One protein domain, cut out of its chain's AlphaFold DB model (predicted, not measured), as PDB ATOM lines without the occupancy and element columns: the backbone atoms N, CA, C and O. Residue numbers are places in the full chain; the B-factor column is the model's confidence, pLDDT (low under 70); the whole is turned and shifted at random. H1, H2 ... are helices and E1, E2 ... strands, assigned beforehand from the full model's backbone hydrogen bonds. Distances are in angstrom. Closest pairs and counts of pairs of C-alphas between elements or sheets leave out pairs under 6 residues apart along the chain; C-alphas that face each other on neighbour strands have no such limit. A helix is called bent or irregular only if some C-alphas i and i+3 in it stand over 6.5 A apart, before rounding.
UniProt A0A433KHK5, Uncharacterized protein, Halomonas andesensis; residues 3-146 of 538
ATOM      1  N   CYS A   3       9.188 -61.895 -14.213       67.81
ATOM      2  CA  CYS A   3      10.535 -62.452 -14.358       67.81
ATOM      3  C   CYS A   3      10.578 -63.572 -15.397       67.81
ATOM      4  O   CYS A   3      10.059 -64.652 -15.158       67.81
ATOM      5  N   ARG A   4      11.245 -63.365 -16.530       63.28
ATOM      6  CA  ARG A   4      11.394 -64.395 -17.574       63.28
ATOM      7  C   ARG A   4      12.428 -65.472 -17.204       63.28
ATOM      8  O   ARG A   4      12.522 -66.502 -17.861       63.28
ATOM      9  N   GLY A   5      13.215 -65.242 -16.151       66.75
ATOM     10  CA  GLY A   5      14.403 -66.031 -15.818       66.75
ATOM     11  C   GLY A   5      15.669 -65.446 -16.439       66.75
ATOM     12  O   GLY A   5      15.614 -64.513 -17.243       66.75
ATOM     13  N   ASN A   6      16.832 -65.955 -16.021       76.19
ATOM     14  CA  ASN A   6      18.152 -65.447 -16.434       76.19
ATOM     15  C   ASN A   6      18.361 -63.941 -16.167       76.19
ATOM     16  O   ASN A   6      19.135 -63.281 -16.862       76.19
ATOM     17  N   GLY A   7      17.658 -63.380 -15.178       75.69
ATOM     18  CA  GLY A   7      17.740 -61.957 -14.863       75.69
ATOM     19  C   GLY A   7      16.981 -61.044 -15.818       75.69
ATOM     20  O   GLY A   7      17.252 -59.853 -15.794       75.69
ATOM     21  N   ILE A   8      16.063 -61.543 -16.653       77.62
ATOM     22  CA  ILE A   8      15.239 -60.705 -17.542       77.62
ATOM     23  C   ILE A   8      13.877 -60.421 -16.901       77.62
ATOM     24  O   ILE A   8      13.211 -61.323 -16.394       77.62
ATOM     25  N   VAL A   9      13.468 -59.158 -16.963       73.31
ATOM     26  CA  VAL A   9      12.203 -58.612 -16.479       73.31
ATOM     27  C   VAL A   9      11.380 -58.120 -17.665       73.31
ATOM     28  O   VAL A   9      11.792 -57.213 -18.385       73.31
ATOM     29  N   ASP A  10      10.185 -58.667 -17.810       71.44
ATOM     30  CA  ASP A  10       9.169 -58.225 -18.751       71.44
ATOM     31  C   ASP A  10       8.257 -57.188 -18.097       71.44
ATOM     32  O   ASP A  10       7.807 -57.320 -16.952       71.44
ATOM     33  N   MET A  11       7.986 -56.123 -18.833       72.00
ATOM     34  CA  MET A  11       7.198 -54.981 -18.408       72.00
ATOM     35  C   MET A  11       6.047 -54.779 -19.382       72.00
ATOM     36  O   MET A  11       6.242 -54.818 -20.590       72.00
ATOM     37  N   SER A  12       4.858 -54.540 -18.842       72.38
ATOM     38  CA  SER A  12       3.671 -54.150 -19.599       72.38
ATOM     39  C   SER A  12       3.185 -52.829 -19.028       72.38
ATOM     40  O   SER A  12       3.078 -52.698 -17.805       72.38
ATOM     41  N   LEU A  13       2.974 -51.845 -19.895       71.81
ATOM     42  CA  LEU A  13       2.599 -50.486 -19.527       71.81
ATOM     43  C   LEU A  13       1.418 -50.032 -20.379       71.81
ATOM     44  O   LEU A  13       1.313 -50.386 -21.553       71.81
ATOM     45  N   VAL A  14       0.542 -49.221 -19.791       77.88
ATOM     46  CA  VAL A  14      -0.591 -48.624 -20.498       77.88
ATOM     47  C   VAL A  14      -0.297 -47.152 -20.731       77.88
ATOM     48  O   VAL A  14      -0.148 -46.387 -19.782       77.88
ATOM     49  N   VAL A  15      -0.201 -46.748 -21.993       78.94
ATOM     50  CA  VAL A  15       0.003 -45.352 -22.386       78.94
ATOM     51  C   VAL A  15      -1.311 -44.740 -22.848       78.94
ATOM     52  O   VAL A  15      -2.124 -45.388 -23.510       78.94
ATOM     53  N   ARG A  16      -1.512 -43.469 -22.504       81.12
ATOM     54  CA  ARG A  16      -2.717 -42.713 -22.834       81.12
ATOM     55  C   ARG A  16      -2.361 -41.446 -23.595       81.12
ATOM     56  O   ARG A  16      -1.524 -40.665 -23.146       81.12
ATOM     57  N   GLY A  17      -3.038 -41.210 -24.713       77.31
ATOM     58  CA  GLY A  17      -3.099 -39.898 -25.349       77.31
ATOM     59  C   GLY A  17      -4.300 -39.126 -24.813       77.31
ATOM     60  O   GLY A  17      -5.433 -39.581 -24.960       77.31
ATOM     61  N   VAL A  18      -4.077 -37.969 -24.184       74.12
ATOM     62  CA  VAL A  18      -5.180 -37.086 -23.776       74.12
ATOM     63  C   VAL A  18      -5.620 -36.272 -24.996       74.12
ATOM     64  O   VAL A  18      -4.828 -35.461 -25.483       74.12
ATOM     65  N   PRO A  19      -6.845 -36.472 -25.512       72.69
ATOM     66  CA  PRO A  19      -7.320 -35.741 -26.678       72.69
ATOM     67  C   PRO A  19      -7.487 -34.244 -26.373       72.69
ATOM     68  O   PRO A  19      -8.020 -33.895 -25.314       72.69
ATOM     69  N   PRO A  20      -7.073 -33.339 -27.277       75.69
ATOM     70  CA  PRO A  20      -7.329 -31.916 -27.117       75.69
ATOM     71  C   PRO A  20      -8.819 -31.614 -27.304       75.69
ATOM     72  O   PRO A  20      -9.530 -32.296 -28.042       75.69
ATOM     73  N   SER A  21      -9.302 -30.559 -26.653       79.56
ATOM     74  CA  SER A  21     -10.661 -30.057 -26.856       79.56
ATOM     75  C   SER A  21     -10.711 -29.049 -28.005       79.56
ATOM     76  O   SER A  21      -9.883 -28.137 -28.075       79.56
ATOM     77  N   ASP A  22     -11.722 -29.143 -28.861       75.94
ATOM     78  CA  ASP A  22     -12.064 -28.091 -29.815       75.94
ATOM     79  C   ASP A  22     -12.435 -26.802 -29.061       75.94
ATOM     80  O   ASP A  22     -13.364 -26.776 -28.255       75.94
ATOM     81  N   SER A  23     -11.718 -25.712 -29.341       75.56
ATOM     82  CA  SER A  23     -11.895 -24.412 -28.686       75.56
ATOM     83  C   SER A  23     -13.273 -23.787 -28.914       75.56
ATOM     84  O   SER A  23     -13.693 -22.949 -28.122       75.56
ATOM     85  N   ASN A  24     -13.973 -24.173 -29.984       74.12
ATOM     86  CA  ASN A  24     -15.281 -23.622 -30.335       74.12
ATOM     87  C   ASN A  24     -16.440 -24.453 -29.775       74.12
ATOM     88  O   ASN A  24     -17.510 -23.908 -29.515       74.12
ATOM     89  N   THR A  25     -16.253 -25.768 -29.613       75.94
ATOM     90  CA  THR A  25     -17.332 -26.693 -29.218       75.94
ATOM     91  C   THR A  25     -17.130 -27.336 -27.848       75.94
ATOM     92  O   THR A  25     -18.067 -27.931 -27.317       75.94
ATOM     93  N   GLY A  26     -15.929 -27.247 -27.271       72.00
ATOM     94  CA  GLY A  26     -15.543 -27.913 -26.024       72.00
ATOM     95  C   GLY A  26     -15.465 -29.441 -26.126       72.00
ATOM     96  O   GLY A  26     -15.178 -30.102 -25.132       72.00
ATOM     97  N   LYS A  27     -15.724 -30.023 -27.306       75.56
ATOM     98  CA  LYS A  27     -15.695 -31.473 -27.519       75.56
ATOM     99  C   LYS A  27     -14.264 -31.960 -27.706       75.56
ATOM    100  O   LYS A  27     -13.466 -31.301 -28.366       75.56
ATOM    101  N   LEU A  28     -13.960 -33.127 -27.146       73.31
ATOM    102  CA  LEU A  28     -12.678 -33.799 -27.342       73.31
ATOM    103  C   LEU A  28     -12.544 -34.251 -28.799       73.31
ATOM    104  O   LEU A  28     -13.479 -34.821 -29.366       73.31
ATOM    105  N   LEU A  29     -11.391 -33.972 -29.399       75.38
ATOM    106  CA  LEU A  29     -11.061 -34.401 -30.751       75.38
ATOM    107  C   LEU A  29     -10.499 -35.829 -30.716       75.38
ATOM    108  O   LEU A  29      -9.655 -36.112 -29.867       75.38
ATOM    109  N   PRO A  30     -10.925 -36.734 -31.615       75.69
ATOM    110  CA  PRO A  30     -10.366 -38.078 -31.678       75.69
ATOM    111  C   PRO A  30      -8.862 -38.046 -31.967       75.69
ATOM    112  O   PRO A  30      -8.373 -37.162 -32.671       75.69
ATOM    113  N   VAL A  31      -8.140 -39.026 -31.431       77.69
ATOM    114  CA  VAL A  31      -6.689 -39.167 -31.581       77.69
ATOM    115  C   VAL A  31      -6.391 -40.566 -32.110       77.69
ATOM    116  O   VAL A  31      -6.974 -41.538 -31.633       77.69
ATOM    117  N   SER A  32      -5.492 -40.669 -33.086       79.38
ATOM    118  CA  SER A  32      -5.105 -41.923 -33.740       79.38
ATOM    119  C   SER A  32      -3.593 -42.070 -33.809       79.38
ATOM    120  O   SER A  32      -2.870 -41.086 -33.930       79.38
ATOM    121  N   ILE A  33      -3.106 -43.303 -33.764       82.44
ATOM    122  CA  ILE A  33      -1.701 -43.624 -34.000       82.44
ATOM    123  C   ILE A  33      -1.629 -44.892 -34.837       82.44
ATOM    124  O   ILE A  33      -2.406 -45.822 -34.609       82.44
ATOM    125  N   ASP A  34      -0.686 -44.921 -35.767       79.50
ATOM    126  CA  ASP A  34      -0.394 -46.106 -36.561       79.50
ATOM    127  C   ASP A  34       0.755 -46.859 -35.882       79.50
ATOM    128  O   ASP A  34       1.869 -46.341 -35.772       79.50
ATOM    129  N   LEU A  35       0.455 -48.052 -35.365       79.56
ATOM    130  CA  LEU A  35       1.432 -48.985 -34.805       79.56
ATOM    131  C   LEU A  35       1.308 -50.314 -35.545       79.56
ATOM    132  O   LEU A  35       0.202 -50.813 -35.762       79.56
ATOM    133  N   GLU A  36       2.444 -50.886 -35.916       77.56
ATOM    134  CA  GLU A  36       2.535 -52.155 -36.618       77.56
ATOM    135  C   GLU A  36       2.812 -53.305 -35.631       77.56
ATOM    136  O   GLU A  36       3.640 -53.176 -34.720       77.56
ATOM    137  N   PRO A  37       2.140 -54.461 -35.789       72.00
ATOM    138  CA  PRO A  37       2.426 -55.637 -34.977       72.00
ATOM    139  C   PRO A  37       3.877 -56.106 -35.167       72.00
ATOM    140  O   PRO A  37       4.318 -56.333 -36.291       72.00
ATOM    141  N   GLY A  38       4.601 -56.307 -34.063       68.94
ATOM    142  CA  GLY A  38       5.989 -56.787 -34.073       68.94
ATOM    143  C   GLY A  38       7.054 -55.709 -34.308       68.94
ATOM    144  O   GLY A  38       8.242 -56.029 -34.314       68.94
ATOM    145  N   GLU A  39       6.668 -54.441 -34.475       81.06
ATOM    146  CA  GLU A  39       7.615 -53.328 -34.453       81.06
ATOM    147  C   GLU A  39       7.931 -52.872 -33.021       81.06
ATOM    148  O   GLU A  39       7.067 -52.824 -32.142       81.06
ATOM    149  N   SER A  40       9.192 -52.485 -32.803       80.69
ATOM    150  CA  SER A  40       9.675 -51.970 -31.522       80.69
ATOM    151  C   SER A  40       9.714 -50.443 -31.523       80.69
ATOM    152  O   SER A  40      10.490 -49.814 -32.245       80.69
ATOM    153  N   TYR A  41       8.977 -49.849 -30.595       85.00
ATOM    154  CA  TYR A  41       8.885 -48.419 -30.355       85.00
ATOM    155  C   TYR A  41       9.675 -48.009 -29.104       85.00
ATOM    156  O   TYR A  41       9.697 -48.735 -28.112       85.00
ATOM    157  N   PRO A  42      10.338 -46.840 -29.089       87.38
ATOM    158  CA  PRO A  42      11.060 -46.397 -27.906       87.38
ATOM    159  C   PRO A  42      10.110 -45.776 -26.872       87.38
ATOM    160  O   PRO A  42       9.509 -44.724 -27.112       87.38
ATOM    161  N   LEU A  43      10.044 -46.380 -25.685       84.56
ATOM    162  CA  LEU A  43       9.393 -45.820 -24.503       84.56
ATOM    163  C   LEU A  43      10.430 -45.119 -23.624       84.56
ATOM    164  O   LEU A  43      11.374 -45.740 -23.139       84.56
ATOM    165  N   ARG A  44      10.255 -43.819 -23.399       87.19
ATOM    166  CA  ARG A  44      11.057 -43.068 -22.432       87.19
ATOM    167  C   ARG A  44      10.459 -43.250 -21.042       87.19
ATOM    168  O   ARG A  44       9.260 -43.063 -20.885       87.19
ATOM    169  N   ILE A  45      11.288 -43.562 -20.053       82.56
ATOM    170  CA  ILE A  45      10.909 -43.703 -18.646       82.56
ATOM    171  C   ILE A  45      11.762 -42.740 -17.822       82.56
ATOM    172  O   ILE A  45      12.992 -42.762 -17.914       82.56
ATOM    173  N   SER A  46      11.109 -41.912 -17.015       78.56
ATOM    174  CA  SER A  46      11.741 -40.868 -16.213       78.56
ATOM    175  C   SER A  46      11.271 -40.986 -14.754       78.56
ATOM    176  O   SER A  46      10.085 -40.796 -14.471       78.56
ATOM    177  N   PRO A  47      12.165 -41.308 -13.803       70.25
ATOM    178  CA  PRO A  47      11.855 -41.260 -12.378       70.25
ATOM    179  C   PRO A  47      11.648 -39.811 -11.919       70.25
ATOM    180  O   PRO A  47      12.474 -38.932 -12.174       70.25
ATOM    181  N   TYR A  48      10.558 -39.552 -11.207       61.50
ATOM    182  CA  TYR A  48      10.216 -38.233 -10.696       61.50
ATOM    183  C   TYR A  48      11.267 -37.752  -9.688       61.50
ATOM    184  O   TYR A  48      11.660 -38.476  -8.773       61.50
ATOM    185  N   GLY A  49      11.741 -36.516  -9.864       61.59
ATOM    186  CA  GLY A  49      12.769 -35.921  -9.005       61.59
ATOM    187  C   GLY A  49      14.205 -36.386  -9.282       61.59
ATOM    188  O   GLY A  49      15.108 -35.994  -8.543       61.59
ATOM    189  N   GLN A  50      14.447 -37.178 -10.336       63.84
ATOM    190  CA  GLN A  50      15.792 -37.582 -10.757       63.84
ATOM    191  C   GLN A  50      16.074 -37.134 -12.200       63.84
ATOM    192  O   GLN A  50      15.234 -37.282 -13.080       63.84
ATOM    193  N   ASN A  51      17.282 -36.626 -12.468       68.56
ATOM    194  CA  ASN A  51      17.743 -36.309 -13.830       68.56
ATOM    195  C   ASN A  51      18.278 -37.572 -14.529       68.56
ATOM    196  O   ASN A  51      19.441 -37.625 -14.930       68.56
ATOM    197  N   LEU A  52      17.445 -38.609 -14.612       69.94
ATOM    198  CA  LEU A  52      17.761 -39.875 -15.266       69.94
ATOM    199  C   LEU A  52      16.651 -40.204 -16.264       69.94
ATOM    200  O   LEU A  52      15.473 -40.153 -15.924       69.94
ATOM    201  N   ASP A  53      17.036 -40.541 -17.491       74.69
ATOM    202  CA  ASP A  53      16.119 -40.978 -18.539       74.69
ATOM    203  C   ASP A  53      16.546 -42.348 -19.040       74.69
ATOM    204  O   ASP A  53      17.679 -42.538 -19.487       74.69
ATOM    205  N   TYR A  54      15.605 -43.280 -19.024       82.38
ATOM    206  CA  TYR A  54      15.788 -44.623 -19.549       82.38
ATOM    207  C   TYR A  54      14.952 -44.788 -20.808       82.38
ATOM    208  O   TYR A  54      13.866 -44.223 -20.927       82.38
ATOM    209  N   THR A  55      15.475 -45.521 -21.788       84.44
ATOM    210  CA  THR A  55      14.721 -45.865 -22.997       84.44
ATOM    211  C   THR A  55      14.567 -47.369 -23.054       84.44
ATOM    212  O   THR A  55      15.560 -48.090 -23.100       84.44
ATOM    213  N   LEU A  56      13.319 -47.815 -23.050       83.25
ATOM    214  CA  LEU A  56      12.941 -49.212 -23.154       83.25
ATOM    215  C   LEU A  56      12.332 -49.453 -24.543       83.25
ATOM    216  O   LEU A  56      11.377 -48.755 -24.893       83.25
ATOM    217  N   PRO A  57      12.846 -50.400 -25.344       85.12
ATOM    218  CA  PRO A  57      12.135 -50.855 -26.532       85.12
ATOM    219  C   PRO A  57      10.852 -51.580 -26.111       85.12
ATOM    220  O   PRO A  57      10.897 -52.479 -25.266       85.12
ATOM    221  N   VAL A  58       9.719 -51.167 -26.672       81.75
ATOM    222  CA  VAL A  58       8.407 -51.754 -26.401       81.75
ATOM    223  C   VAL A  58       7.663 -52.057 -27.692       81.75
ATOM    224  O   VAL A  58       7.739 -51.302 -28.651       81.75
ATOM    225  N   GLU A  59       6.897 -53.130 -27.701       83.62
ATOM    226  CA  GLU A  59       6.038 -53.532 -28.808       83.62
ATOM    227  C   GLU A  59       4.579 -53.221 -28.468       83.62
ATOM    228  O   GLU A  59       4.184 -53.209 -27.296       83.62
ATOM    229  N   TRP A  60       3.774 -52.951 -29.494       78.12
ATOM    230  CA  TRP A  60       2.328 -52.819 -29.340       78.12
ATOM    231  C   TRP A  60       1.702 -54.181 -29.022       78.12
ATOM    232  O   TRP A  60       1.985 -55.170 -29.697       78.12
ATOM    233  N   VAL A  61       0.853 -54.218 -27.992       73.56
ATOM    234  CA  VAL A  61       0.147 -55.435 -27.564       73.56
ATOM    235  C   VAL A  61      -1.328 -55.354 -27.928       73.56
ATOM    236  O   VAL A  61      -1.859 -56.248 -28.576       73.56
ATOM    237  N   GLU A  62      -2.000 -54.289 -27.490       72.12
ATOM    238  CA  GLU A  62      -3.434 -54.108 -27.710       72.12
ATOM    239  C   GLU A  62      -3.844 -52.637 -27.595       72.12
ATOM    240  O   GLU A  62      -3.171 -51.818 -26.959       72.12
ATOM    241  N   THR A  63      -4.987 -52.319 -28.200       74.00
ATOM    242  CA  THR A  63      -5.655 -51.018 -28.120       74.00
ATOM    243  C   THR A  63      -6.988 -51.198 -27.413       74.00
ATOM    244  O   THR A  63      -7.793 -52.032 -27.830       74.00
ATOM    245  N   PHE A  64      -7.242 -50.417 -26.364       68.88
ATOM    246  CA  PHE A  64      -8.498 -50.512 -25.624       68.88
ATOM    247  C   PHE A  64      -9.582 -49.640 -26.274       68.88
ATOM    248  O   PHE A  64      -9.290 -48.520 -26.705       68.88
ATOM    249  N   PRO A  65     -10.840 -50.108 -26.334       56.53
ATOM    250  CA  PRO A  65     -11.951 -49.304 -26.828       56.53
ATOM    251  C   PRO A  65     -12.353 -48.245 -25.786       56.53
ATOM    252  O   PRO A  65     -13.083 -48.543 -24.845       56.53
ATOM    253  N   ASP A  66     -11.886 -47.006 -25.955       59.16
ATOM    254  CA  ASP A  66     -12.256 -45.849 -25.125       59.16
ATOM    255  C   ASP A  66     -12.288 -44.543 -25.957       59.16
ATOM    256  O   ASP A  66     -11.743 -44.469 -27.058       59.16
ATOM    257  N   TYR A  67     -12.933 -43.490 -25.438       51.31
ATOM    258  CA  TYR A  67     -12.968 -42.141 -26.029       51.31
ATOM    259  C   TYR A  67     -11.592 -41.452 -26.052       51.31
ATOM    260  O   TYR A  67     -11.415 -40.448 -26.743       51.31
ATOM    261  N   SER A  68     -10.624 -41.971 -25.292       60.50
ATOM    262  CA  SER A  68      -9.217 -41.579 -25.346       60.50
ATOM    263  C   SER A  68      -8.365 -42.709 -25.922       60.50
ATOM    264  O   SER A  68      -8.647 -43.879 -25.687       60.50
ATOM    265  N   LEU A  69      -7.320 -42.370 -26.687       69.50
ATOM    266  CA  LEU A  69      -6.415 -43.372 -27.251       69.50
ATOM    267  C   LEU A  69      -5.620 -44.023 -26.112       69.50
ATOM    268  O   LEU A  69      -4.697 -43.411 -25.565       69.50
ATOM    269  N   LEU A  70      -6.006 -45.246 -25.752       77.75
ATOM    270  CA  LEU A  70      -5.402 -46.043 -24.693       77.75
ATOM    271  C   LEU A  70      -4.771 -47.300 -25.307       77.75
ATOM    272  O   LEU A  70      -5.449 -48.089 -25.967       77.75
ATOM    273  N   LEU A  71      -3.471 -47.484 -25.091       73.75
ATOM    274  CA  LEU A  71      -2.686 -48.562 -25.701       73.75
ATOM    275  C   LEU A  71      -1.891 -49.297 -24.633       73.75
ATOM    276  O   LEU A  71      -1.280 -48.665 -23.770       73.75
ATOM    277  N   ARG A  72      -1.832 -50.624 -24.729       76.19
ATOM    278  CA  ARG A  72      -0.876 -51.430 -23.972       76.19
ATOM    279  C   ARG A  72       0.363 -51.677 -24.823       76.19
ATOM    280  O   ARG A  72       0.267 -52.132 -25.963       76.19
ATOM    281  N   VAL A  73       1.520 -51.415 -24.232       76.06
ATOM    282  CA  VAL A  73       2.835 -51.702 -24.807       76.06
ATOM    283  C   VAL A  73       3.627 -52.596 -23.860       76.06
ATOM    284  O   VAL A  73       3.506 -52.469 -22.639       76.06
ATOM    285  N   ALA A  74       4.441 -53.499 -24.402       75.06
ATOM    286  CA  ALA A  74       5.253 -54.413 -23.606       75.06
ATOM    287  C   ALA A  74       6.717 -54.387 -24.029       75.06
ATOM    288  O   ALA A  74       7.022 -54.319 -25.210       75.06
ATOM    289  N   GLY A  75       7.630 -54.464 -23.068       78.56
ATOM    290  CA  GLY A  75       9.067 -54.516 -23.321       78.56
ATOM    291  C   GLY A  75       9.792 -55.350 -22.280       78.56
ATOM    292  O   GLY A  75       9.207 -55.767 -21.281       78.56
ATOM    293  N   SER A  76      11.084 -55.568 -22.491       79.31
ATOM    294  CA  SER A  76      11.917 -56.365 -21.588       79.31
ATOM    295  C   SER A  76      13.209 -55.627 -21.251       79.31
ATOM    296  O   SER A  76      13.828 -55.018 -22.120       79.31
ATOM    297  N   ALA A  77      13.649 -55.720 -20.000       81.25
ATOM    298  CA  ALA A  77      14.949 -55.226 -19.547       81.25
ATOM    299  C   ALA A  77      15.590 -56.230 -18.589       81.25
ATOM    300  O   ALA A  77      14.922 -57.118 -18.067       81.25
ATOM    301  N   ARG A  78      16.894 -56.119 -18.338       81.94
ATOM    302  CA  ARG A  78      17.528 -56.960 -17.316       81.94
ATOM    303  C   ARG A  78      17.229 -56.417 -15.918       81.94
ATOM    304  O   ARG A  78      17.123 -55.218 -15.728       81.94
ATOM    305  N   ALA A  79      17.135 -57.271 -14.908       78.94
ATOM    306  CA  ALA A  79      16.876 -56.883 -13.518       78.94
ATOM    307  C   ALA A  79      18.048 -56.121 -12.868       78.94
ATOM    308  O   ALA A  79      17.884 -55.464 -11.833       78.94
ATOM    309  N   ASP A  80      19.242 -56.241 -13.453       81.50
ATOM    310  CA  ASP A  80      20.446 -55.473 -13.131       81.50
ATOM    311  C   ASP A  80      20.583 -54.195 -13.978       81.50
ATOM    312  O   ASP A  80      21.560 -53.465 -13.812       81.50
ATOM    313  N   ASP A  81      19.606 -53.891 -14.843       81.19
ATOM    314  CA  ASP A  81      19.612 -52.678 -15.655       81.19
ATOM    315  C   ASP A  81      19.701 -51.425 -14.756       81.19
ATOM    316  O   ASP A  81      19.077 -51.377 -13.680       81.19
ATOM    317  N   PRO A  82      20.480 -50.403 -15.164       73.31
ATOM    318  CA  PRO A  82      20.549 -49.110 -14.491       73.31
ATOM    319  C   PRO A  82      19.188 -48.534 -14.100       73.31
ATOM    320  O   PRO A  82      19.070 -47.937 -13.027       73.31
ATOM    321  N   PHE A  83      18.148 -48.769 -14.908       74.44
ATOM    322  CA  PHE A  83      16.780 -48.400 -14.563       74.44
ATOM    323  C   PHE A  83      16.378 -48.942 -13.186       74.44
ATOM    324  O   PHE A  83      16.094 -48.149 -12.301       74.44
ATOM    325  N   PHE A  84      16.437 -50.257 -12.956       74.50
ATOM    326  CA  PHE A  84      15.965 -50.883 -11.713       74.50
ATOM    327  C   PHE A  84      16.886 -50.680 -10.512       74.50
ATOM    328  O   PHE A  84      16.437 -50.676  -9.367       74.50
ATOM    329  N   THR A  85      18.188 -50.556 -10.752       70.38
ATOM    330  CA  THR A  85      19.181 -50.386  -9.679       70.38
ATOM    331  C   THR A  85      19.243 -48.950  -9.150       70.38
ATOM    332  O   THR A  85      19.676 -48.735  -8.019       70.38
ATOM    333  N   SER A  86      18.777 -47.971  -9.932       66.06
ATOM    334  CA  SER A  86      18.753 -46.550  -9.553       66.06
ATOM    335  C   SER A  86      17.482 -46.106  -8.813       66.06
ATOM    336  O   SER A  86      17.422 -44.974  -8.326       66.06
ATOM    337  N   LEU A  87      16.485 -46.987  -8.673       63.38
ATOM    338  CA  LEU A  87      15.202 -46.685  -8.026       63.38
ATOM    339  C   LEU A  87      15.375 -46.553  -6.504       63.38
ATOM    340  O   LEU A  87      16.061 -47.360  -5.875       63.38
ATOM    341  N   ARG A  88      14.784 -45.517  -5.889       54.69
ATOM    342  CA  ARG A  88      14.979 -45.188  -4.461       54.69
ATOM    343  C   ARG A  88      13.653 -44.869  -3.764       54.69
ATOM    344  O   ARG A  88      13.043 -43.853  -4.063       54.69
ATOM    345  N   GLY A  89      13.266 -45.644  -2.747       55.62
ATOM    346  CA  GLY A  89      12.113 -45.317  -1.883       55.62
ATOM    347  C   GLY A  89      10.797 -45.119  -2.654       55.62
ATOM    348  O   GLY A  89      10.559 -45.831  -3.627       55.62
ATOM    349  N   THR A  90       9.981 -44.143  -2.228       52.28
ATOM    350  CA  THR A  90       8.808 -43.597  -2.944       52.28
ATOM    351  C   THR A  90       9.255 -42.987  -4.281       52.28
ATOM    352  O   THR A  90       9.593 -41.802  -4.346       52.28
ATOM    353  N   THR A  91       9.368 -43.787  -5.342       51.59
ATOM    354  CA  THR A  91       9.713 -43.272  -6.674       51.59
ATOM    355  C   THR A  91       8.484 -43.326  -7.565       51.59
ATOM    356  O   THR A  91       8.030 -44.406  -7.929       51.59
ATOM    357  N   ASN A  92       7.990 -42.153  -7.951       61.16
ATOM    358  CA  ASN A  92       6.970 -42.032  -8.987       61.16
ATOM    359  C   ASN A  92       7.668 -42.053 -10.342       61.16
ATOM    360  O   ASN A  92       8.742 -41.474 -10.488       61.16
ATOM    361  N   PHE A  93       7.077 -42.692 -11.342       67.94
ATOM    362  CA  PHE A  93       7.623 -42.721 -12.696       67.94
ATOM    363  C   PHE A  93       6.639 -42.093 -13.654       67.94
ATOM    364  O   PHE A  93       5.443 -42.368 -13.579       67.94
ATOM    365  N   SER A  94       7.148 -41.304 -14.592       73.88
ATOM    366  CA  SER A  94       6.432 -41.016 -15.824       73.88
ATOM    367  C   SER A  94       7.056 -41.808 -16.959       73.88
ATOM    368  O   SER A  94       8.265 -42.048 -16.999       73.88
ATOM    369  N   TYR A  95       6.220 -42.241 -17.889       80.81
ATOM    370  CA  TYR A  95       6.677 -42.871 -19.114       80.81
ATOM    371  C   TYR A  95       5.926 -42.296 -20.303       80.81
ATOM    372  O   TYR A  95       4.766 -41.903 -20.198       80.81
ATOM    373  N   GLN A  96       6.620 -42.201 -21.429       83.88
ATOM    374  CA  GLN A  96       6.132 -41.546 -22.631       83.88
ATOM    375  C   GLN A  96       6.613 -42.302 -23.863       83.88
ATOM    376  O   GLN A  96       7.814 -42.526 -24.043       83.88
ATOM    377  N   LEU A  97       5.677 -42.668 -24.733       84.12
ATOM    378  CA  LEU A  97       5.993 -43.247 -26.030       84.12
ATOM    379  C   LEU A  97       6.559 -42.149 -26.933       84.12
ATOM    380  O   LEU A  97       5.973 -41.075 -27.057       84.12
ATOM    381  N   ARG A  98       7.710 -42.400 -27.566       83.19
ATOM    382  CA  ARG A  98       8.326 -41.428 -28.486       83.19
ATOM    383  C   ARG A  98       7.635 -41.340 -29.850       83.19
ATOM    384  O   ARG A  98       7.990 -40.467 -30.639       83.19
ATOM    385  N   THR A  99       6.671 -42.208 -30.123       83.19
ATOM    386  CA  THR A  99       5.796 -42.100 -31.289       83.19
ATOM    387  C   THR A  99       4.563 -41.290 -30.877       83.19
ATOM    388  O   THR A  99       3.787 -41.774 -30.050       83.19
ATOM    389  N   PRO A 100       4.393 -40.047 -31.363       81.38
ATOM    390  CA  PRO A 100       3.207 -39.256 -31.062       81.38
ATOM    391  C   PRO A 100       2.007 -39.744 -31.881       81.38
ATOM    392  O   PRO A 100       2.159 -40.239 -32.995       81.38
ATOM    393  N   ALA A 101       0.812 -39.549 -31.343       84.00
ATOM    394  CA  ALA A 101      -0.437 -39.713 -32.068       84.00
ATOM    395  C   ALA A 101      -0.829 -38.424 -32.803       84.00
ATOM    396  O   ALA A 101      -0.456 -37.320 -32.401       84.00
ATOM    397  N   THR A 102      -1.628 -38.570 -33.854       83.81
ATOM    398  CA  THR A 102      -2.215 -37.480 -34.634       83.81
ATOM    399  C   THR A 102      -3.633 -37.171 -34.158       83.81
ATOM    400  O   THR A 102      -4.361 -38.051 -33.697       83.81
ATOM    401  N   VAL A 103      -4.039 -35.903 -34.256       82.06
ATOM    402  CA  VAL A 103      -5.401 -35.462 -33.919       82.06
ATOM    403  C   VAL A 103      -6.267 -35.460 -35.177       82.06
ATOM    404  O   VAL A 103      -5.983 -34.749 -36.147       82.06
ATOM    405  N   THR A 104      -7.365 -36.212 -35.165       78.75
ATOM    406  CA  THR A 104      -8.289 -36.298 -36.300       78.75
ATOM    407  C   THR A 104      -8.902 -34.928 -36.592       78.75
ATOM    408  O   THR A 104      -9.547 -34.319 -35.739       78.75
ATOM    409  N   GLY A 105      -8.705 -34.429 -37.817       75.38
ATOM    410  CA  GLY A 105      -9.157 -33.098 -38.241       75.38
ATOM    411  C   GLY A 105      -8.170 -31.958 -37.957       75.38
ATOM    412  O   GLY A 105      -8.463 -30.812 -38.303       75.38
ATOM    413  N   ARG A 106      -6.999 -32.247 -37.368       79.00
ATOM    414  CA  ARG A 106      -5.891 -31.299 -37.166       79.00
ATOM    415  C   ARG A 106      -4.548 -31.986 -37.424       79.00
ATOM    416  O   ARG A 106      -3.778 -32.237 -36.508       79.00
ATOM    417  N   GLU A 107      -4.259 -32.249 -38.696       68.38
ATOM    418  CA  GLU A 107      -3.138 -33.100 -39.146       68.38
ATOM    419  C   GLU A 107      -1.734 -32.649 -38.686       68.38
ATOM    420  O   GLU A 107      -0.813 -33.458 -38.664       68.38
ATOM    421  N   ASN A 108      -1.564 -31.389 -38.267       76.81
ATOM    422  CA  ASN A 108      -0.297 -30.861 -37.739       76.81
ATOM    423  C   ASN A 108      -0.210 -30.862 -36.197       76.81
ATOM    424  O   ASN A 108       0.803 -30.433 -35.645       76.81
ATOM    425  N   GLU A 109      -1.266 -31.277 -35.495       81.56
ATOM    426  CA  GLU A 109      -1.306 -31.335 -34.032       81.56
ATOM    427  C   GLU A 109      -0.966 -32.756 -33.560       81.56
ATOM    428  O   GLU A 109      -1.552 -33.741 -34.012       81.56
ATOM    429  N   LEU A 110       0.013 -32.849 -32.657       81.12
ATOM    430  CA  LEU A 110       0.546 -34.107 -32.144       81.12
ATOM    431  C   LEU A 110       0.230 -34.256 -30.657       81.12
ATOM    432  O   LEU A 110       0.433 -33.327 -29.873       81.12
ATOM    433  N   VAL A 111      -0.205 -35.451 -30.267       80.50
ATOM    434  CA  VAL A 111      -0.468 -35.829 -28.876       80.50
ATOM    435  C   VAL A 111       0.534 -36.886 -28.459       80.50
ATOM    436  O   VAL A 111       0.642 -37.948 -29.065       80.50
ATOM    437  N   TRP A 112       1.268 -36.614 -27.389       82.81
ATOM    438  CA  TRP A 112       2.177 -37.596 -26.817       82.81
ATOM    439  C   TRP A 112       1.410 -38.578 -25.947       82.81
ATOM    440  O   TRP A 112       0.635 -38.167 -25.082       82.81
ATOM    441  N   LEU A 113       1.657 -39.870 -26.153       79.25
ATOM    442  CA  LEU A 113       1.096 -40.891 -25.289       79.25
ATOM    443  C   LEU A 113       2.010 -41.084 -24.096       79.25
ATOM    444  O   LEU A 113       3.200 -41.365 -24.248       79.25
ATOM    445  N   GLY A 114       1.444 -40.948 -22.909       81.38
ATOM    446  CA  GLY A 114       2.184 -41.130 -21.680       81.38
ATOM    447  C   GLY A 114       1.332 -41.729 -20.584       81.38
ATOM    448  O   GLY A 114       0.123 -41.907 -20.715       81.38
ATOM    449  N   GLY A 115       1.997 -42.057 -19.495       72.44
ATOM    450  CA  GLY A 115       1.385 -42.569 -18.291       72.44
ATOM    451  C   GLY A 115       2.265 -42.263 -17.094       72.44
ATOM    452  O   GLY A 115       3.394 -41.776 -17.216       72.44
ATOM    453  N   GLY A 116       1.708 -42.531 -15.924       67.94
ATOM    454  CA  GLY A 116       2.415 -42.436 -14.664       67.94
ATOM    455  C   GLY A 116       2.157 -43.679 -13.835       67.94
ATOM    456  O   GLY A 116       1.105 -44.303 -13.954       67.94
ATOM    457  N   LEU A 117       3.131 -44.036 -13.013       61.72
ATOM    458  CA  LEU A 117       2.969 -44.992 -11.928       61.72
ATOM    459  C   LEU A 117       3.388 -44.278 -10.646       61.72
ATOM    460  O   LEU A 117       4.521 -43.803 -10.547       61.72
ATOM    461  N   ASP A 118       2.454 -44.168  -9.705       52.44
ATOM    462  CA  ASP A 118       2.717 -43.695  -8.348       52.44
ATOM    463  C   ASP A 118       2.850 -44.923  -7.453       52.44
ATOM    464  O   ASP A 118       1.937 -45.744  -7.376       52.44
ATOM    465  N   PHE A 119       4.018 -45.076  -6.838       50.41
ATOM    466  CA  PHE A 119       4.269 -46.132  -5.876       50.41
ATOM    467  C   PHE A 119       4.745 -45.480  -4.584       50.41
ATOM    468  O   PHE A 119       5.888 -45.021  -4.480       50.41
ATOM    469  N   SER A 120       3.892 -45.517  -3.562       44.16
ATOM    470  CA  SER A 120       4.229 -45.078  -2.207       44.16
ATOM    471  C   SER A 120       5.353 -45.908  -1.565       44.16
ATOM    472  O   SER A 120       5.965 -45.464  -0.600       44.16
ATOM    473  N   SER A 121       5.670 -47.089  -2.100       48.00
ATOM    474  CA  SER A 121       6.624 -48.037  -1.508       48.00
ATOM    475  C   SER A 121       7.319 -48.918  -2.556       48.00
ATOM    476  O   SER A 121       7.646 -50.063  -2.276       48.00
ATOM    477  N   PHE A 122       7.634 -48.390  -3.752       47.50
ATOM    478  CA  PHE A 122       8.198 -49.160  -4.885       47.50
ATOM    479  C   PHE A 122       9.315 -50.147  -4.501       47.50
ATOM    480  O   PHE A 122       9.417 -51.244  -5.046       47.50
ATOM    481  N   ARG A 123      10.187 -49.758  -3.562       48.22
ATOM    482  CA  ARG A 123      11.284 -50.612  -3.095       48.22
ATOM    483  C   ARG A 123      10.806 -51.800  -2.257       48.22
ATOM    484  O   ARG A 123      11.437 -52.839  -2.330       48.22
ATOM    485  N   GLU A 124       9.755 -51.666  -1.465       51.62
ATOM    486  CA  GLU A 124       9.235 -52.770  -0.648       51.62
ATOM    487  C   GLU A 124       8.443 -53.754  -1.522       51.62
ATOM    488  O   GLU A 124       8.637 -54.960  -1.394       51.62
ATOM    489  N   ASP A 125       7.705 -53.246  -2.515       52.97
ATOM    490  CA  ASP A 125       6.822 -54.062  -3.364       52.97
ATOM    491  C   ASP A 125       7.560 -54.747  -4.532       52.97
ATOM    492  O   ASP A 125       7.247 -55.870  -4.926       52.97
ATOM    493  N   VAL A 126       8.565 -54.080  -5.118       58.41
ATOM    494  CA  VAL A 126       9.217 -54.534  -6.362       58.41
ATOM    495  C   VAL A 126      10.633 -55.070  -6.126       58.41
ATOM    496  O   VAL A 126      11.123 -55.872  -6.928       58.41
ATOM    497  N   ALA A 127      11.317 -54.690  -5.038       64.00
ATOM    498  CA  ALA A 127      12.678 -55.182  -4.794       64.00
ATOM    499  C   ALA A 127      12.758 -56.701  -4.584       64.00
ATOM    500  O   ALA A 127      13.662 -57.288  -5.184       64.00
ATOM    501  N   PRO A 128      11.841 -57.363  -3.848       67.06
ATOM    502  CA  PRO A 128      11.873 -58.819  -3.716       67.06
ATOM    503  C   PRO A 128      11.755 -59.528  -5.074       67.06
ATOM    504  O   PRO A 128      12.503 -60.463  -5.358       67.06
ATOM    505  N   LEU A 129      10.894 -59.021  -5.969       63.03
ATOM    506  CA  LEU A 129      10.738 -59.546  -7.330       63.03
ATOM    507  C   LEU A 129      12.004 -59.337  -8.174       63.03
ATOM    508  O   LEU A 129      12.423 -60.233  -8.907       63.03
ATOM    509  N   LEU A 130      12.640 -58.168  -8.067       70.69
ATOM    510  CA  LEU A 130      13.888 -57.876  -8.771       70.69
ATOM    511  C   LEU A 130      15.049 -58.731  -8.258       70.69
ATOM    512  O   LEU A 130      15.849 -59.203  -9.063       70.69
ATOM    513  N   GLU A 131      15.149 -58.955  -6.949       74.81
ATOM    514  CA  GLU A 131      16.147 -59.849  -6.351       74.81
ATOM    515  C   GLU A 131      15.934 -61.299  -6.787       74.81
ATOM    516  O   GLU A 131      16.887 -61.957  -7.212       74.81
ATOM    517  N   HIS A 132      14.682 -61.759  -6.798       71.25
ATOM    518  CA  HIS A 132      14.310 -63.071  -7.320       71.25
ATOM    519  C   HIS A 132      14.705 -63.232  -8.794       71.25
ATOM    520  O   HIS A 132      15.354 -64.210  -9.165       71.25
ATOM    521  N   CYS A 133      14.412 -62.233  -9.627       70.38
ATOM    522  CA  CYS A 133      14.849 -62.195 -11.021       70.38
ATOM    523  C   CYS A 133      16.372 -62.253 -11.163       70.38
ATOM    524  O   CYS A 133      16.894 -63.018 -11.975       70.38
ATOM    525  N   ARG A 134      17.099 -61.428 -10.393       80.12
ATOM    526  CA  ARG A 134      18.571 -61.345 -10.423       80.12
ATOM    527  C   ARG A 134      19.226 -62.664 -10.051       80.12
ATOM    528  O   ARG A 134      20.270 -62.986 -10.609       80.12
ATOM    529  N   ALA A 135      18.596 -63.446  -9.177       79.56
ATOM    530  CA  ALA A 135      19.022 -64.805  -8.862       79.56
ATOM    531  C   ALA A 135      18.876 -65.784 -10.049       79.56
ATOM    532  O   ALA A 135      19.204 -66.960  -9.924       79.56
ATOM    533  N   GLY A 136      18.409 -65.313 -11.211       70.25
ATOM    534  CA  GLY A 136      18.208 -66.110 -12.418       70.25
ATOM    535  C   GLY A 136      16.894 -66.882 -12.408       70.25
ATOM    536  O   GLY A 136      16.592 -67.569 -13.385       70.25
ATOM    537  N   ASN A 137      16.103 -66.740 -11.345       65.88
ATOM    538  CA  ASN A 137      14.857 -67.459 -11.188       65.88
ATOM    539  C   ASN A 137      13.811 -66.917 -12.167       65.88
ATOM    540  O   ASN A 137      13.668 -65.708 -12.372       65.88
ATOM    541  N   THR A 138      13.066 -67.830 -12.779       59.44
ATOM    542  CA  THR A 138      11.837 -67.495 -13.499       59.44
ATOM    543  C   THR A 138      10.787 -67.003 -12.508       59.44
ATOM    544  O   THR A 138      10.874 -67.277 -11.306       59.44
ATOM    545  N   ASN A 139       9.780 -66.283 -12.997       56.66
ATOM    546  CA  ASN A 139       8.636 -65.888 -12.190       56.66
ATOM    547  C   ASN A 139       8.054 -67.156 -11.540       56.66
ATOM    548  O   ASN A 139       7.858 -68.145 -12.253       56.66
ATOM    549  N   PRO A 140       7.816 -67.176 -10.217       49.81
ATOM    550  CA  PRO A 140       7.193 -68.322  -9.561       49.81
ATOM    551  C   PRO A 140       5.861 -68.702 -10.225       49.81
ATOM    552  O   PRO A 140       5.577 -69.889 -10.368       49.81
ATOM    553  N   MET A 141       5.142 -67.707 -10.765       42.25
ATOM    554  CA  MET A 141       3.902 -67.877 -11.530       42.25
ATOM    555  C   MET A 141       4.081 -68.576 -12.888       42.25
ATOM    556  O   MET A 141       3.112 -69.073 -13.446       42.25
ATOM    557  N   ASP A 142       5.296 -68.679 -13.434       41.38
ATOM    558  CA  ASP A 142       5.536 -69.347 -14.727       41.38
ATOM    559  C   ASP A 142       5.507 -70.875 -14.605       41.38
ATOM    560  O   ASP A 142       5.276 -71.573 -15.592       41.38
ATOM    561  N   ARG A 143       5.714 -71.407 -13.392       43.38
ATOM    562  CA  ARG A 143       5.509 -72.836 -13.101       43.38
ATOM    563  C   ARG A 143       4.026 -73.209 -13.050       43.38
ATOM    564  O   ARG A 143       3.704 -74.363 -13.294       43.38
ATOM    565  N   GLU A 144       3.166 -72.226 -12.795       39.09
ATOM    566  CA  GLU A 144       1.704 -72.344 -12.780       39.09
ATOM    567  C   GLU A 144       1.090 -71.998 -14.154       39.09
ATOM    568  O   GLU A 144       0.058 -72.545 -14.526       39.09
ATOM    569  N   MET A 145       1.732 -71.115 -14.938       33.12
ATOM    570  CA  MET A 145       1.177 -70.575 -16.193       33.12
ATOM    571  C   MET A 145       1.820 -71.093 -17.495       33.12
ATOM    572  O   MET A 145       1.301 -70.790 -18.567       33.12
ATOM    573  N   GLY A 146       2.914 -71.866 -17.445       31.12
ATOM    574  CA  GLY A 146       3.613 -72.372 -18.642       31.12
ATOM    575  C   GLY A 146       4.241 -71.270 -19.527       31.12
ATOM    576  O   GLY A 146       4.173 -70.080 -19.194       31.12
TER     577      GLY A 146
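AT A GLANCE: This is residues 3 to 146 of the 538 residues of an uncharacterized protein of Halomonas andesensis (UniProt A0A433KHK5). One antiparallel sheet of seven strands is folded over on itself like a flattened barrel: E1, E2 and E5 face E3, E6 and E9, with E4 as the hinge, and across the open side E9 comes back to E2. The long axis is drawn out at one end by the loop of residues 18 to 39 and the small hairpin E7 E8; toward the other end H2 packs on E1 and E2 with its residues 129 to 134, and H3 lies beyond. The printed part has 144 residues, in the order E1 E2 E3 E4 E5 H1 E6 E7 E8 E9 H2 H3; the class is mixed, helices and strands. The sheet's order is E1 - E2 - E5 - E4 - E3 - E6 - E9. It is only just compact, close to loose, with a radius of gyration of the C-alphas of 17.4 A, and elongated, spanning 57 by 35 by 22 A.

IN THESE COORDINATES: Find C-alpha 3 at (10.535, -62.452, -14.358), where E1, residues 3 to 5, begins. E2, residues 8 to 17, runs 28.8 A to C-alpha 17 at (-3.099, -39.898, -25.349). E5, residues 69 to 78, is 29.3 A long; E4, residues 54 to 64, is 25.7 A and bends by 71 degrees at residue 61; E3, residues 40 to 47, is 22.0 A. Look next for E6 at 93 to 97, E9 at 114 to 117, E7 at 101 to 103 and E8 at 106 to 111. H1 is residues 82 to 85; H2, residues 122 to 134, is 16.9 A long and only just irregular, C-alphas 125 and 128 being 6.9 A apart; H3 is residues 142 to 145 and ends at C-alpha 145 at (1.177, -70.575, -16.193).

HOW THE PARTS SIT: Start at E2 and E5, antiparallel at 159 degrees, with N 11 and O 75 at 2.8 A. E3 E4 E5 form a meander, each strand the antiparallel neighbour of the one before; with E2, beside E5, they make a Greek key. In the hairpin E4 E5, N 59 and O 74 are 2.8 A apart; in the hairpin E3 E4, N 43 and O 56 are 2.8 A apart. Between E2 and E9 the closest C-alphas, of Val 15 and Gly 114, are 4.8 A apart. E8 runs on into E9 at 16 degrees. H2 is on the sheet, only just over E1 and E2, with 3 C-alphas on each; Cys 3 and Cys 133 have the closest C-alphas of E1 and H2, 5.5 A. H1 only grazes the sheet, with residues 82 to 84. H3 is not on it. In H2, 7 of 9 O i to N i+4 pairs are within hydrogen-bond range; H1 and H3 are too short for one.

THE WHOLE: The C-alphas farthest apart, of Asn 24 and Ala 135, are 57.7 A apart. The printed part has no cut; the link E2 to E3 is long, 22 residues. Mean pLDDT of the printed part is 71.0, and 48 residues are under 70, among them 116 to 129 and 137 to 146.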